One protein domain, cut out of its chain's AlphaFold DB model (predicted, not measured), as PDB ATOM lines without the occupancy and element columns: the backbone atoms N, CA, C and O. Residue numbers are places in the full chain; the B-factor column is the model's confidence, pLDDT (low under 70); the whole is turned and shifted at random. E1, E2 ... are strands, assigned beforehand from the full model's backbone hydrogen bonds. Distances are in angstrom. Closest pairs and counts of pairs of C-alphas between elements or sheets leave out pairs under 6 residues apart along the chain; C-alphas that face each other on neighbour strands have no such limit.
ATOM      1  N   THR A 739     -27.201  83.179   4.329       94.94
ATOM      2  CA  THR A 739     -27.813  82.449   3.220       94.94
ATOM      3  C   THR A 739     -29.047  83.207   2.757       94.94
ATOM      4  O   THR A 739     -30.046  83.251   3.468       94.94
ATOM      5  N   TRP A 740     -28.986  83.812   1.576       95.75
ATOM      6  CA  TRP A 740     -30.108  84.536   0.989       95.75
ATOM      7  C   TRP A 740     -30.966  83.595   0.145       95.75
ATOM      8  O   TRP A 740     -30.457  82.888  -0.727       95.75
ATOM      9  N   LYS A 741     -32.268  83.568   0.425       96.56
ATOM     10  CA  LYS A 741     -33.254  82.688  -0.195       96.56
ATOM     11  C   LYS A 741     -34.468  83.461  -0.694       96.56
ATOM     12  O   LYS A 741     -34.751  84.569  -0.243       96.56
ATOM     13  N   THR A 742     -35.193  82.831  -1.603       97.19
ATOM     14  CA  THR A 742     -36.493  83.259  -2.125       97.19
ATOM     15  C   THR A 742     -37.344  82.017  -2.414       97.19
ATOM     16  O   THR A 742     -36.898  80.886  -2.187       97.19
ATOM     17  N   THR A 743     -38.573  82.203  -2.882       96.56
ATOM     18  CA  THR A 743     -39.448  81.112  -3.333       96.56
ATOM     19  C   THR A 743     -39.823  81.268  -4.795       96.56
ATOM     20  O   THR A 743     -39.982  82.387  -5.271       96.56
ATOM     21  N   VAL A 744     -40.052  80.159  -5.491       97.44
ATOM     22  CA  VAL A 744     -40.628  80.177  -6.843       97.44
ATOM     23  C   VAL A 744     -42.048  80.754  -6.794       97.44
ATOM     24  O   VAL A 744     -42.908  80.202  -6.111       97.44
ATOM     25  N   SER A 745     -42.310  81.856  -7.502       96.88
ATOM     26  CA  SER A 745     -43.636  82.491  -7.555       96.88
ATOM     27  C   SER A 745     -44.527  81.898  -8.647       96.88
ATOM     28  O   SER A 745     -45.723  81.715  -8.435       96.88
ATOM     29  N   SER A 746     -43.950  81.561  -9.798       97.19
ATOM     30  CA  SER A 746     -44.645  80.904 -10.905       97.19
ATOM     31  C   SER A 746     -43.677  80.086 -11.751       97.19
ATOM     32  O   SER A 746     -42.470  80.322 -11.737       97.19
ATOM     33  N   THR A 747     -44.211  79.159 -12.537       97.25
ATOM     34  CA  THR A 747     -43.456  78.375 -13.519       97.25
ATOM     35  C   THR A 747     -44.155  78.432 -14.864       97.25
ATOM     36  O   THR A 747     -45.381  78.327 -14.911       97.25
ATOM     37  N   SER A 748     -43.388  78.539 -15.944       95.88
ATOM     38  CA  SER A 748     -43.912  78.625 -17.306       95.88
ATOM     39  C   SER A 748     -43.046  77.830 -18.278       95.88
ATOM     40  O   SER A 748     -41.841  77.682 -18.072       95.88
ATOM     41  N   PHE A 749     -43.664  77.344 -19.351       96.25
ATOM     42  CA  PHE A 749     -42.971  76.819 -20.525       96.25
ATOM     43  C   PHE A 749     -42.979  77.879 -21.627       96.25
ATOM     44  O   PHE A 749     -44.018  78.487 -21.894       96.25
ATOM     45  N   PHE A 750     -41.829  78.087 -22.261       94.12
ATOM     46  CA  PHE A 750     -41.655  79.023 -23.362       94.12
ATOM     47  C   PHE A 750     -41.232  78.258 -24.618       94.12
ATOM     48  O   PHE A 750     -40.145  77.675 -24.613       94.12
ATOM     49  N   PRO A 751     -42.046  78.259 -25.690       93.19
ATOM     50  CA  PRO A 751     -41.685  77.580 -26.928       93.19
ATOM     51  C   PRO A 751     -40.462  78.231 -27.582       93.19
ATOM     52  O   PRO A 751     -40.140  79.398 -27.315       93.19
ATOM     53  N   GLU A 752     -39.801  77.492 -28.470       91.69
ATOM     54  CA  GLU A 752     -38.715  78.008 -29.302       91.69
ATOM     55  C   GLU A 752     -39.070  79.354 -29.958       91.69
ATOM     56  O   GLU A 752     -40.201  79.605 -30.376       91.69
ATOM     57  N   ASN A 753     -38.071  80.234 -30.044       86.00
ATOM     58  CA  ASN A 753     -38.175  81.599 -30.562       86.00
ATOM     59  C   ASN A 753     -38.943  82.584 -29.664       86.00
ATOM     60  O   ASN A 753     -39.165  83.730 -30.063       86.00
ATOM     61  N   THR A 754     -39.289  82.199 -28.430       87.94
ATOM     62  CA  THR A 754     -39.794  83.159 -27.439       87.94
ATOM     63  C   THR A 754     -38.681  84.101 -26.985       87.94
ATOM     64  O   THR A 754     -37.574  83.666 -26.669       87.94
ATOM     65  N   ARG A 755     -38.974  85.402 -26.910       83.62
ATOM     66  CA  ARG A 755     -38.065  86.410 -26.349       83.62
ATOM     67  C   ARG A 755     -38.415  86.669 -24.886       83.62
ATOM     68  O   ARG A 755     -39.575  86.920 -24.573       83.62
ATOM     69  N   MET A 756     -37.414  86.648 -24.011       82.00
ATOM     70  CA  MET A 756     -37.563  86.988 -22.593       82.00
ATOM     71  C   MET A 756     -36.599  88.117 -22.215       82.00
ATOM     72  O   MET A 756     -35.405  88.021 -22.487       82.00
ATOM     73  N   GLY A 757     -37.128  89.179 -21.600       72.62
ATOM     74  CA  GLY A 757     -36.386  90.395 -21.250       72.62
ATOM     75  C   GLY A 757     -37.199  91.661 -21.509       72.62
ATOM     76  O   GLY A 757     -38.160  91.633 -22.277       72.62
ATOM     77  N   TYR A 758     -36.820  92.776 -20.880       70.06
ATOM     78  CA  TYR A 758     -37.327  94.082 -21.296       70.06
ATOM     79  C   TYR A 758     -36.666  94.450 -22.629       70.06
ATOM     80  O   TYR A 758     -35.479  94.762 -22.665       70.06
ATOM     81  N   CYS A 759     -37.431  94.397 -23.720       60.75
ATOM     82  CA  CYS A 759     -37.122  95.174 -24.915       60.75
ATOM     83  C   CYS A 759     -37.942  96.453 -24.835       60.75
ATOM     84  O   CYS A 759     -39.172  96.367 -24.738       60.75
ATOM     85  N   PRO A 760     -37.327  97.626 -24.944       47.97
ATOM     86  CA  PRO A 760     -38.118  98.780 -25.279       47.97
ATOM     87  C   PRO A 760     -38.696  98.651 -26.690       47.97
ATOM     88  O   PRO A 760     -38.040  98.158 -27.610       47.97
ATOM     89  N   GLN A 761     -39.956  99.053 -26.860       42.78
ATOM     90  CA  GLN A 761     -40.645  98.955 -28.145       42.78
ATOM     91  C   GLN A 761     -39.916  99.785 -29.213       42.78
ATOM     92  O   GLN A 761     -39.871 101.004 -29.125       42.78
ATOM     93  N   GLY A 762     -39.384  99.129 -30.247       46.25
ATOM     94  CA  GLY A 762     -38.843  99.806 -31.433       46.25
ATOM     95  C   GLY A 762     -37.338 100.098 -31.430       46.25
ATOM     96  O   GLY A 762     -36.873 100.732 -32.372       46.25
ATOM     97  N   ALA A 763     -36.574  99.622 -30.443       44.69
ATOM     98  CA  ALA A 763     -35.111  99.575 -30.519       44.69
ATOM     99  C   ALA A 763     -34.629  98.127 -30.694       44.69
ATOM    100  O   ALA A 763     -35.257  97.200 -30.172       44.69
ATOM    101  N   ASP A 764     -33.520  97.934 -31.415       50.94
ATOM    102  CA  ASP A 764     -32.797  96.662 -31.408       50.94
ATOM    103  C   ASP A 764     -32.467  96.320 -29.957       50.94
ATOM    104  O   ASP A 764     -31.774  97.062 -29.259       50.94
ATOM    105  N   CYS A 765     -33.072  95.239 -29.473       54.69
ATOM    106  CA  CYS A 765     -32.949  94.858 -28.084       54.69
ATOM    107  C   CYS A 765     -31.477  94.588 -27.768       54.69
ATOM    108  O   CYS A 765     -30.820  93.838 -28.492       54.69
ATOM    109  N   ASP A 766     -30.973  95.173 -26.679       51.00
ATOM    110  CA  ASP A 766     -29.646  94.853 -26.149       51.00
ATOM    111  C   ASP A 766     -29.498  93.319 -26.015       51.00
ATOM    112  O   ASP A 766     -30.484  92.588 -25.851       51.00
ATOM    113  N   ASN A 767     -28.260  92.823 -26.012       54.00
ATOM    114  CA  ASN A 767     -27.852  91.416 -25.872       54.00
ATOM    115  C   ASN A 767     -28.437  90.693 -24.631       54.00
ATOM    116  O   ASN A 767     -28.156  89.519 -24.394       54.00
ATOM    117  N   ARG A 768     -29.235  91.390 -23.815       56.38
ATOM    118  CA  ARG A 768     -29.940  90.909 -22.623       56.38
ATOM    119  C   ARG A 768     -31.230  90.156 -22.942       56.38
ATOM    120  O   ARG A 768     -31.641  89.332 -22.132       56.38
ATOM    121  N   THR A 769     -31.871  90.392 -24.089       62.62
ATOM    122  CA  THR A 769     -32.976  89.518 -24.517       62.62
ATOM    123  C   THR A 769     -32.436  88.204 -25.046       62.62
ATOM    124  O   THR A 769     -31.767  88.164 -26.078       62.62
ATOM    125  N   ARG A 770     -32.784  87.105 -24.374       71.38
ATOM    126  CA  ARG A 770     -32.494  85.758 -24.867       71.38
ATOM    127  C   ARG A 770     -33.644  85.251 -25.726       71.38
ATOM    128  O   ARG A 770     -34.807  85.327 -25.331       71.38
ATOM    129  N   ILE A 771     -33.290  84.716 -26.891       78.06
ATOM    130  CA  ILE A 771     -34.177  83.853 -27.669       78.06
ATOM    131  C   ILE A 771     -34.113  82.473 -27.019       78.06
ATOM    132  O   ILE A 771     -33.057  81.840 -26.990       78.06
ATOM    133  N   LEU A 772     -35.233  82.054 -26.448       85.81
ATOM    134  CA  LEU A 772     -35.372  80.792 -25.739       85.81
ATOM    135  C   LEU A 772     -35.602  79.641 -26.727       85.81
ATOM    136  O   LEU A 772     -36.155  79.835 -27.815       85.81
ATOM    137  N   LYS A 773     -35.172  78.440 -26.338       89.94
ATOM    138  CA  LYS A 773     -35.380  77.186 -27.076       89.94
ATOM    139  C   LYS A 773     -36.091  76.217 -26.145       89.94
ATOM    140  O   LYS A 773     -35.444  75.753 -25.211       89.94
ATOM    141  N   ASP A 774     -37.390  75.998 -26.360       93.19
ATOM    142  CA  ASP A 774     -38.252  75.106 -25.566       93.19
ATOM    143  C   ASP A 774     -37.869  75.069 -24.078       93.19
ATOM    144  O   ASP A 774     -37.407  74.070 -23.531       93.19
ATOM    145  N   THR A 775     -37.971  76.233 -23.438       95.25
ATOM    146  CA  THR A 775     -37.359  76.496 -22.135       95.25
ATOM    147  C   THR A 775     -38.413  76.482 -21.037       95.25
ATOM    148  O   THR A 775     -39.385  77.238 -21.077       95.25
ATOM    149  N   HIS A 776     -38.193  75.670 -20.006       96.75
ATOM    150  CA  HIS A 776     -38.941  75.763 -18.757       96.75
ATOM    151  C   HIS A 776     -38.274  76.789 -17.841       96.75
ATOM    152  O   HIS A 776     -37.081  76.685 -17.554       96.75
ATOM    153  N   ALA A 777     -39.033  77.781 -17.377       96.75
ATOM    154  CA  ALA A 777     -38.508  78.794 -16.473       96.75
ATOM    155  C   ALA A 777     -39.384  79.004 -15.241       96.75
ATOM    156  O   ALA A 777     -40.615  78.946 -15.294       96.75
ATOM    157  N   ALA A 778     -38.724  79.266 -14.121       97.50
ATOM    158  CA  ALA A 778     -39.331  79.673 -12.869       97.50
ATOM    159  C   ALA A 778     -39.126  81.177 -12.674       97.50
ATOM    160  O   ALA A 778     -38.058  81.708 -12.971       97.50
ATOM    161  N   ILE A 779     -40.148  81.856 -12.166       96.88
ATOM    162  CA  ILE A 779     -40.087  83.267 -11.792       96.88
ATOM    163  C   ILE A 779     -39.838  83.347 -10.291       96.88
ATOM    164  O   ILE A 779     -40.486  82.661  -9.500       96.88
ATOM    165  N   LEU A 780     -38.881  84.180  -9.905       97.12
ATOM    166  CA  LEU A 780     -38.514  84.469  -8.528       97.12
ATOM    167  C   LEU A 780     -38.934  85.909  -8.207       97.12
ATOM    168  O   LEU A 780     -38.672  86.793  -9.021       97.12
ATOM    169  N   PRO A 781     -39.541  86.188  -7.043       96.00
ATOM    170  CA  PRO A 781     -39.954  87.527  -6.621       96.00
ATOM    171  C   PRO A 781     -38.778  88.317  -6.014       96.00
ATOM    172  O   PRO A 781     -38.863  88.834  -4.899       96.00
ATOM    173  N   VAL A 782     -37.655  88.317  -6.727       93.25
ATOM    174  CA  VAL A 782     -36.489  89.187  -6.532       93.25
ATOM    175  C   VAL A 782     -36.073  89.651  -7.912       93.25
ATOM    176  O   VAL A 782     -36.055  88.829  -8.816       93.25
ATOM    177  N   GLY A 783     -35.793  90.927  -8.106       89.25
ATOM    178  CA  GLY A 783     -35.351  91.477  -9.377       89.25
ATOM    179  C   GLY A 783     -33.955  92.062  -9.291       89.25
ATOM    180  O   GLY A 783     -33.269  91.938  -8.279       89.25
ATOM    181  N   PHE A 784     -33.528  92.751 -10.347       82.94
ATOM    182  CA  PHE A 784     -32.238  93.428 -10.351       82.94
ATOM    183  C   PHE A 784     -32.166  94.518  -9.286       82.94
ATOM    184  O   PHE A 784     -31.069  94.880  -8.912       82.94
ATOM    185  N   ALA A 785     -33.274  95.061  -8.768       76.94
ATOM    186  CA  ALA A 785     -33.179  96.019  -7.666       76.94
ATOM    187  C   ALA A 785     -32.503  95.395  -6.430       76.94
ATOM    188  O   ALA A 785     -31.834  96.105  -5.678       76.94
ATOM    189  N   GLU A 786     -32.604  94.070  -6.269       83.56
ATOM    190  CA  GLU A 786     -31.988  93.345  -5.163       83.56
ATOM    191  C   GLU A 786     -30.843  92.416  -5.594       83.56
ATOM    192  O   GLU A 786     -29.821  92.353  -4.909       83.56
ATOM    193  N   PHE A 787     -31.014  91.651  -6.676       89.19
ATOM    194  CA  PHE A 787     -30.218  90.468  -7.014       89.19
ATOM    195  C   PHE A 787     -29.533  90.568  -8.387       89.19
ATOM    196  O   PHE A 787     -30.175  90.799  -9.410       89.19
ATOM    197  N   TYR A 788     -28.223  90.296  -8.408       84.69
ATOM    198  CA  TYR A 788     -27.359  90.386  -9.596       84.69
ATOM    199  C   TYR A 788     -26.551  89.104  -9.866       84.69
ATOM    200  O   TYR A 788     -25.445  89.168 -10.393       84.69
ATOM    201  N   GLY A 789     -27.048  87.939  -9.449       87.62
ATOM    202  CA  GLY A 789     -26.356  86.675  -9.713       87.62
ATOM    203  C   GLY A 789     -26.670  86.108 -11.097       87.62
ATOM    204  O   GLY A 789     -27.767  86.293 -11.611       87.62
ATOM    205  N   ASP A 790     -25.729  85.345 -11.652       91.81
ATOM    206  CA  ASP A 790     -25.916  84.610 -12.915       91.81
ATOM    207  C   ASP A 790     -26.634  83.265 -12.727       91.81
ATOM    208  O   ASP A 790     -26.995  82.587 -13.691       91.81
ATOM    209  N   ALA A 791     -26.814  82.837 -11.477       95.31
ATOM    210  CA  ALA A 791     -27.450  81.578 -11.136       95.31
ATOM    211  C   ALA A 791     -28.039  81.594  -9.724       95.31
ATOM    212  O   ALA A 791     -27.626  82.375  -8.865       95.31
ATOM    213  N   VAL A 792     -28.961  80.666  -9.485       96.81
ATOM    214  CA  VAL A 792     -29.517  80.338  -8.166       96.81
ATOM    215  C   VAL A 792     -29.342  78.843  -7.893       96.81
ATOM    216  O   VAL A 792     -28.981  78.085  -8.791       96.81
ATOM    217  N   TRP A 793     -29.599  78.394  -6.666       97.62
ATOM    218  CA  TRP A 793     -29.445  76.991  -6.271       97.62
ATOM    219  C   TRP A 793     -30.732  76.430  -5.674       97.62
ATOM    220  O   TRP A 793     -31.321  77.030  -4.777       97.62
ATOM    221  N   THR A 794     -31.155  75.253  -6.125       96.94
ATOM    222  CA  THR A 794     -32.275  74.522  -5.516       96.94
ATOM    223  C   THR A 794     -31.908  74.001  -4.126       96.94
ATOM    224  O   THR A 794     -30.742  73.989  -3.716       96.94
ATOM    225  N   SER A 795     -32.902  73.494  -3.396       93.69
ATOM    226  CA  SER A 795     -32.675  72.804  -2.121       93.69
ATOM    227  C   SER A 795     -31.793  71.547  -2.244       93.69
ATOM    228  O   SER A 795     -31.098  71.201  -1.288       93.69
ATOM    229  N   SER A 796     -31.764  70.900  -3.418       94.69
ATOM    230  CA  SER A 796     -30.872  69.772  -3.731       94.69
ATOM    231  C   SER A 796     -29.451  70.201  -4.119       94.69
ATOM    232  O   SER A 796     -28.584  69.348  -4.299       94.69
ATOM    233  N   GLY A 797     -29.192  71.510  -4.230       95.69
ATOM    234  CA  GLY A 797     -27.907  72.070  -4.645       95.69
ATOM    235  C   GLY A 797     -27.720  72.166  -6.162       95.69
ATOM    236  O   GLY A 797     -26.638  72.549  -6.606       95.69
ATOM    237  N   GLN A 798     -28.748  71.853  -6.959       96.31
ATOM    238  CA  GLN A 798     -28.707  72.042  -8.409       96.31
ATOM    239  C   GLN A 798     -28.634  73.537  -8.732       96.31
ATOM    240  O   GLN A 798     -29.448  74.321  -8.248       96.31
ATOM    241  N   GLN A 799     -27.661  73.921  -9.556       97.38
ATOM    242  CA  GLN A 799     -27.519  75.289 -10.039       97.38
ATOM    243  C   GLN A 799     -28.466  75.528 -11.221       97.38
ATOM    244  O   GLN A 799     -28.486  74.741 -12.168       97.38
ATOM    245  N   LEU A 800     -29.233  76.611 -11.159       96.94
ATOM    246  CA  LEU A 800     -30.178  77.037 -12.186       96.94
ATOM    247  C   LEU A 800     -29.706  78.370 -12.772       96.94
ATOM    248  O   LEU A 800     -29.534  79.321 -12.001       96.94
ATOM    249  N   PRO A 801     -29.459  78.464 -14.088       95.94
ATOM    250  CA  PRO A 801     -28.961  79.693 -14.684       95.94
ATOM    251  C   PRO A 801     -30.065  80.754 -14.737       95.94
ATOM    252  O   PRO A 801     -31.231  80.464 -15.019       95.94
ATOM    253  N   VAL A 802     -29.685  82.002 -14.479       93.56
ATOM    254  CA  VAL A 802     -30.568  83.159 -14.629       93.56
ATOM    255  C   VAL A 802     -30.724  83.466 -16.115       93.56
ATOM    256  O   VAL A 802     -29.747  83.624 -16.849       93.56
ATOM    257  N   LEU A 803     -31.974  83.527 -16.567       91.50
ATOM    258  CA  LEU A 803     -32.328  83.873 -17.941       91.50
ATOM    259  C   LEU A 803     -32.415  85.386 -18.123       91.50
ATOM    260  O   LEU A 803     -31.911  85.915 -19.110       91.50
ATOM    261  N   ASN A 804     -33.080  86.060 -17.184       88.88
ATOM    262  CA  ASN A 804     -33.292  87.500 -17.184       88.88
ATOM    263  C   ASN A 804     -33.658  87.982 -15.772       88.88
ATOM    264  O   ASN A 804     -34.356  87.278 -15.044       88.88
ATOM    265  N   SER A 805     -33.276  89.211 -15.430       85.69
ATOM    266  CA  SER A 805     -33.750  89.905 -14.231       85.69
ATOM    267  C   SER A 805     -34.493  91.171 -14.640       85.69
ATOM    268  O   SER A 805     -33.947  92.040 -15.315       85.69
ATOM    269  N   ALA A 806     -35.752  91.256 -14.234       85.06
ATOM    270  CA  ALA A 806     -36.585  92.448 -14.262       85.06
ATOM    271  C   ALA A 806     -36.445  93.234 -12.948       85.06
ATOM    272  O   ALA A 806     -35.690  92.821 -12.074       85.06
ATOM    273  N   ALA A 807     -37.138  94.365 -12.793       77.62
ATOM    274  CA  ALA A 807     -36.926  95.248 -11.642       77.62
ATOM    275  C   ALA A 807     -37.255  94.573 -10.301       77.62
ATOM    276  O   ALA A 807     -36.471  94.684  -9.361       77.62
ATOM    277  N   SER A 808     -38.323  93.770 -10.270       85.62
ATOM    278  CA  SER A 808     -38.819  93.063  -9.079       85.62
ATOM    279  C   SER A 808     -38.900  91.535  -9.221       85.62
ATOM    280  O   SER A 808     -39.321  90.849  -8.288       85.62
ATOM    281  N   THR A 809     -38.507  90.976 -10.372       93.12
ATOM    282  CA  THR A 809     -38.546  89.523 -10.612       93.12
ATOM    283  C   THR A 809     -37.354  89.009 -11.408       93.12
ATOM    284  O   THR A 809     -36.873  89.695 -12.304       93.12
ATOM    285  N   THR A 810     -36.956  87.762 -11.185       93.88
ATOM    286  CA  THR A 810     -35.855  87.095 -11.886       93.88
ATOM    287  C   THR A 810     -36.360  85.774 -12.440       93.88
ATOM    288  O   THR A 810     -36.948  84.976 -11.717       93.88
ATOM    289  N   SER A 811     -36.123  85.538 -13.724       95.31
ATOM    290  CA  SER A 811     -36.440  84.283 -14.396       95.31
ATOM    291  C   SER A 811     -35.225  83.364 -14.375       95.31
ATOM    292  O   SER A 811     -34.132  83.781 -14.762       95.31
ATOM    293  N   VAL A 812     -35.414  82.109 -13.980       96.06
ATOM    294  CA  VAL A 812     -34.365  81.078 -13.966       96.06
ATOM    295  C   VAL A 812     -34.806  79.866 -14.766       96.06
ATOM    296  O   VAL A 812     -35.973  79.488 -14.722       96.06
ATOM    297  N   GLU A 813     -33.888  79.263 -15.509       96.62
ATOM    298  CA  GLU A 813     -34.156  78.057 -16.291       96.62
ATOM    299  C   GLU A 813     -34.098  76.809 -15.410       96.62
ATOM    300  O   GLU A 813     -33.232  76.694 -14.540       96.62
ATOM    301  N   PHE A 814     -34.992  75.853 -15.652       96.88
ATOM    302  CA  PHE A 814     -34.947  74.537 -15.025       96.88
ATOM    303  C   PHE A 814     -35.206  73.420 -16.046       96.88
ATOM    304  O   PHE A 814     -35.720  73.654 -17.135       96.88
ATOM    305  N   SER A 815     -34.821  72.189 -15.703       95.12
ATOM    306  CA  SER A 815     -34.993  71.027 -16.584       95.12
ATOM    307  C   SER A 815     -36.412  70.467 -16.489       95.12
ATOM    308  O   SER A 815     -36.924  70.292 -15.386       95.12
ATOM    309  N   GLU A 816     -37.011  70.077 -17.617       94.50
ATOM    310  CA  GLU A 816     -38.300  69.363 -17.647       94.50
ATOM    311  C   GLU A 816     -38.288  68.091 -16.774       94.50
ATOM    312  O   GLU A 816     -39.287  67.745 -16.147       94.50
ATOM    313  N   HIS A 817     -37.136  67.419 -16.663       94.06
ATOM    314  CA  HIS A 817     -36.970  66.215 -15.841       94.06
ATOM    315  C   HIS A 817     -36.799  66.501 -14.339       94.06
ATOM    316  O   HIS A 817     -36.795  65.571 -13.533       94.06
ATOM    317  N   ALA A 818     -36.649  67.770 -13.961       93.62
ATOM    318  CA  ALA A 818     -36.533  68.234 -12.583       93.62
ATOM    319  C   ALA A 818     -37.371  69.516 -12.398       93.62
ATOM    320  O   ALA A 818     -36.808  70.600 -12.213       93.62
ATOM    321  N   PRO A 819     -38.711  69.416 -12.505       94.62
ATOM    322  CA  PRO A 819     -39.575  70.581 -12.470       94.62
ATOM    323  C   PRO A 819     -39.568  71.228 -11.087       94.62
ATOM    324  O   PRO A 819     -39.702  70.544 -10.071       94.62
ATOM    325  N   LEU A 820     -39.462  72.556 -11.061       96.94
ATOM    326  CA  LEU A 820     -39.656  73.328  -9.839       96.94
ATOM    327  C   LEU A 820     -41.143  73.477  -9.524       96.94
ATOM    328  O   LEU A 820     -41.966  73.634 -10.426       96.94
ATOM    329  N   SER A 821     -41.492  73.477  -8.240       96.94
ATOM    330  CA  SER A 821     -42.864  73.750  -7.792       96.94
ATOM    331  C   SER A 821     -43.029  75.193  -7.318       96.94
ATOM    332  O   SER A 821     -42.132  75.762  -6.700       96.94
ATOM    333  N   VAL A 822     -44.205  75.792  -7.535       96.44
ATOM    334  CA  VAL A 822     -44.548  77.083  -6.913       96.44
ATOM    335  C   VAL A 822     -44.462  76.958  -5.388       96.44
ATOM    336  O   VAL A 822     -44.987  76.015  -4.799       96.44
ATOM    337  N   GLY A 823     -43.784  77.912  -4.752       94.81
ATOM    338  CA  GLY A 823     -43.474  77.913  -3.323       94.81
ATOM    339  C   GLY A 823     -42.191  77.167  -2.944       94.81
ATOM    340  O   GLY A 823     -41.787  77.232  -1.782       94.81
ATOM    341  N   GLU A 824     -41.525  76.488  -3.883       96.31
ATOM    342  CA  GLU A 824     -40.242  75.836  -3.623       96.31
ATOM    343  C   GLU A 824     -39.167  76.865  -3.245       96.31
ATOM    344  O   GLU A 824     -39.048  77.918  -3.874       96.31
ATOM    345  N   GLU A 825     -38.389  76.570  -2.195       96.62
ATOM    346  CA  GLU A 825     -37.287  77.429  -1.751       96.62
ATOM    347  C   GLU A 825     -36.098  77.303  -2.711       96.62
ATOM    348  O   GLU A 825     -35.571  76.209  -2.925       96.62
ATOM    349  N   VAL A 826     -35.601  78.442  -3.187       97.50
ATOM    350  CA  VAL A 826     -34.320  78.531  -3.891       97.50
ATOM    351  C   VAL A 826     -33.373  79.447  -3.125       97.50
ATOM    352  O   VAL A 826     -33.768  80.418  -2.478       97.50
ATOM    353  N   THR A 827     -32.093  79.114  -3.170       97.62
ATOM    354  CA  THR A 827     -31.010  79.877  -2.564       97.62
ATOM    355  C   THR A 827     -30.422  80.791  -3.626       97.62
ATOM    356  O   THR A 827     -29.896  80.319  -4.625       97.62
ATOM    357  N   LEU A 828     -30.499  82.097  -3.403       96.62
ATOM    358  CA  LEU A 828     -29.854  83.105  -4.245       96.62
ATOM    359  C   LEU A 828     -28.358  83.167  -3.966       96.62
ATOM    360  O   LEU A 828     -27.571  83.532  -4.829       96.62
ATOM    361  N   CYS A 829     -27.967  82.828  -2.736       94.62
ATOM    362  CA  CYS A 829     -26.582  82.833  -2.316       94.62
ATOM    363  C   CYS A 829     -26.409  82.102  -0.967       94.62
ATOM    364  O   CYS A 829     -27.131  82.369  -0.007       94.62
ATOM    365  N   SER A 830     -25.457  81.164  -0.872       90.75
ATOM    366  CA  SER A 830     -25.272  80.303   0.314       90.75
ATOM    367  C   SER A 830     -24.324  80.871   1.379       90.75
ATOM    368  O   SER A 830     -24.428  80.499   2.550       90.75
ATOM    369  N   ARG A 831     -23.419  81.777   0.989       89.62
ATOM    370  CA  ARG A 831     -22.460  82.483   1.858       89.62
ATOM    371  C   ARG A 831     -22.246  83.899   1.346       89.62
ATOM    372  O   ARG A 831     -21.238  84.189   0.705       89.62
ATOM    373  N   CYS A 832     -23.224  84.756   1.588       88.88
ATOM    374  CA  CYS A 832     -23.242  86.056   0.935       88.88
ATOM    375  C   CYS A 832     -22.117  86.945   1.434       88.88
ATOM    376  O   CYS A 832     -21.968  87.090   2.652       88.88
ATOM    377  N   PRO A 833     -21.312  87.523   0.520       85.50
ATOM    378  CA  PRO A 833     -20.331  88.512   0.918       85.50
ATOM    379  C   PRO A 833     -21.024  89.675   1.635       85.50
ATOM    380  O   PRO A 833     -22.172  90.020   1.340       85.50
TER     381      PRO A 833
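What this domain is: This is residues 739 to 833 of the 860 residues of the protein "Alr protein" of Symbiodinium natans (UniProt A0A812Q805). Regular structure is little: one curled sheet, folded like part of a barrel, puts E1 E7 E4 face to face with E6 E3 E2, E5 as hinge, while residues 751 to 774 loop far out. The printed part has 95 residues, 37 in seven named strands, E1 to E7: all strand, antiparallel, ordered E1 E7 E4 E5 E6 E3 E2. It is compact, radius of gyration of the C-alphas 13.2 A, spanning 40 by 31 by 18 A.

Where its parts are: Find C-alpha 739 at (-27.813, 82.449, 3.220), where E1, residues 739 to 743, begins. Next come E2, 746 to 750; E3, 775 to 780, 15.8 A long; E4, 791 to 794; E5, 799 to 805, 16.4 A; E6, 810 to 814; and E7, 825 to 829, ending at (-26.582, 82.833, -2.316).

How they stand to each other: Start at edge strand E1: N 742 and O 826 of antiparallel E7 are 2.9 A apart, within hydrogen-bond range. E4 E5 E6 form a meander, each the antiparallel neighbour of the one before; see N 800 and O 792, 2.8 A. Adding E3 or E7 gives a Greek key, its first and fourth strands antiparallel neighbours.

The domain as a whole: The printed part has no cut. The E2 to E3 link is long, 24 residues; pLDDT is under 70 at 759 to 769.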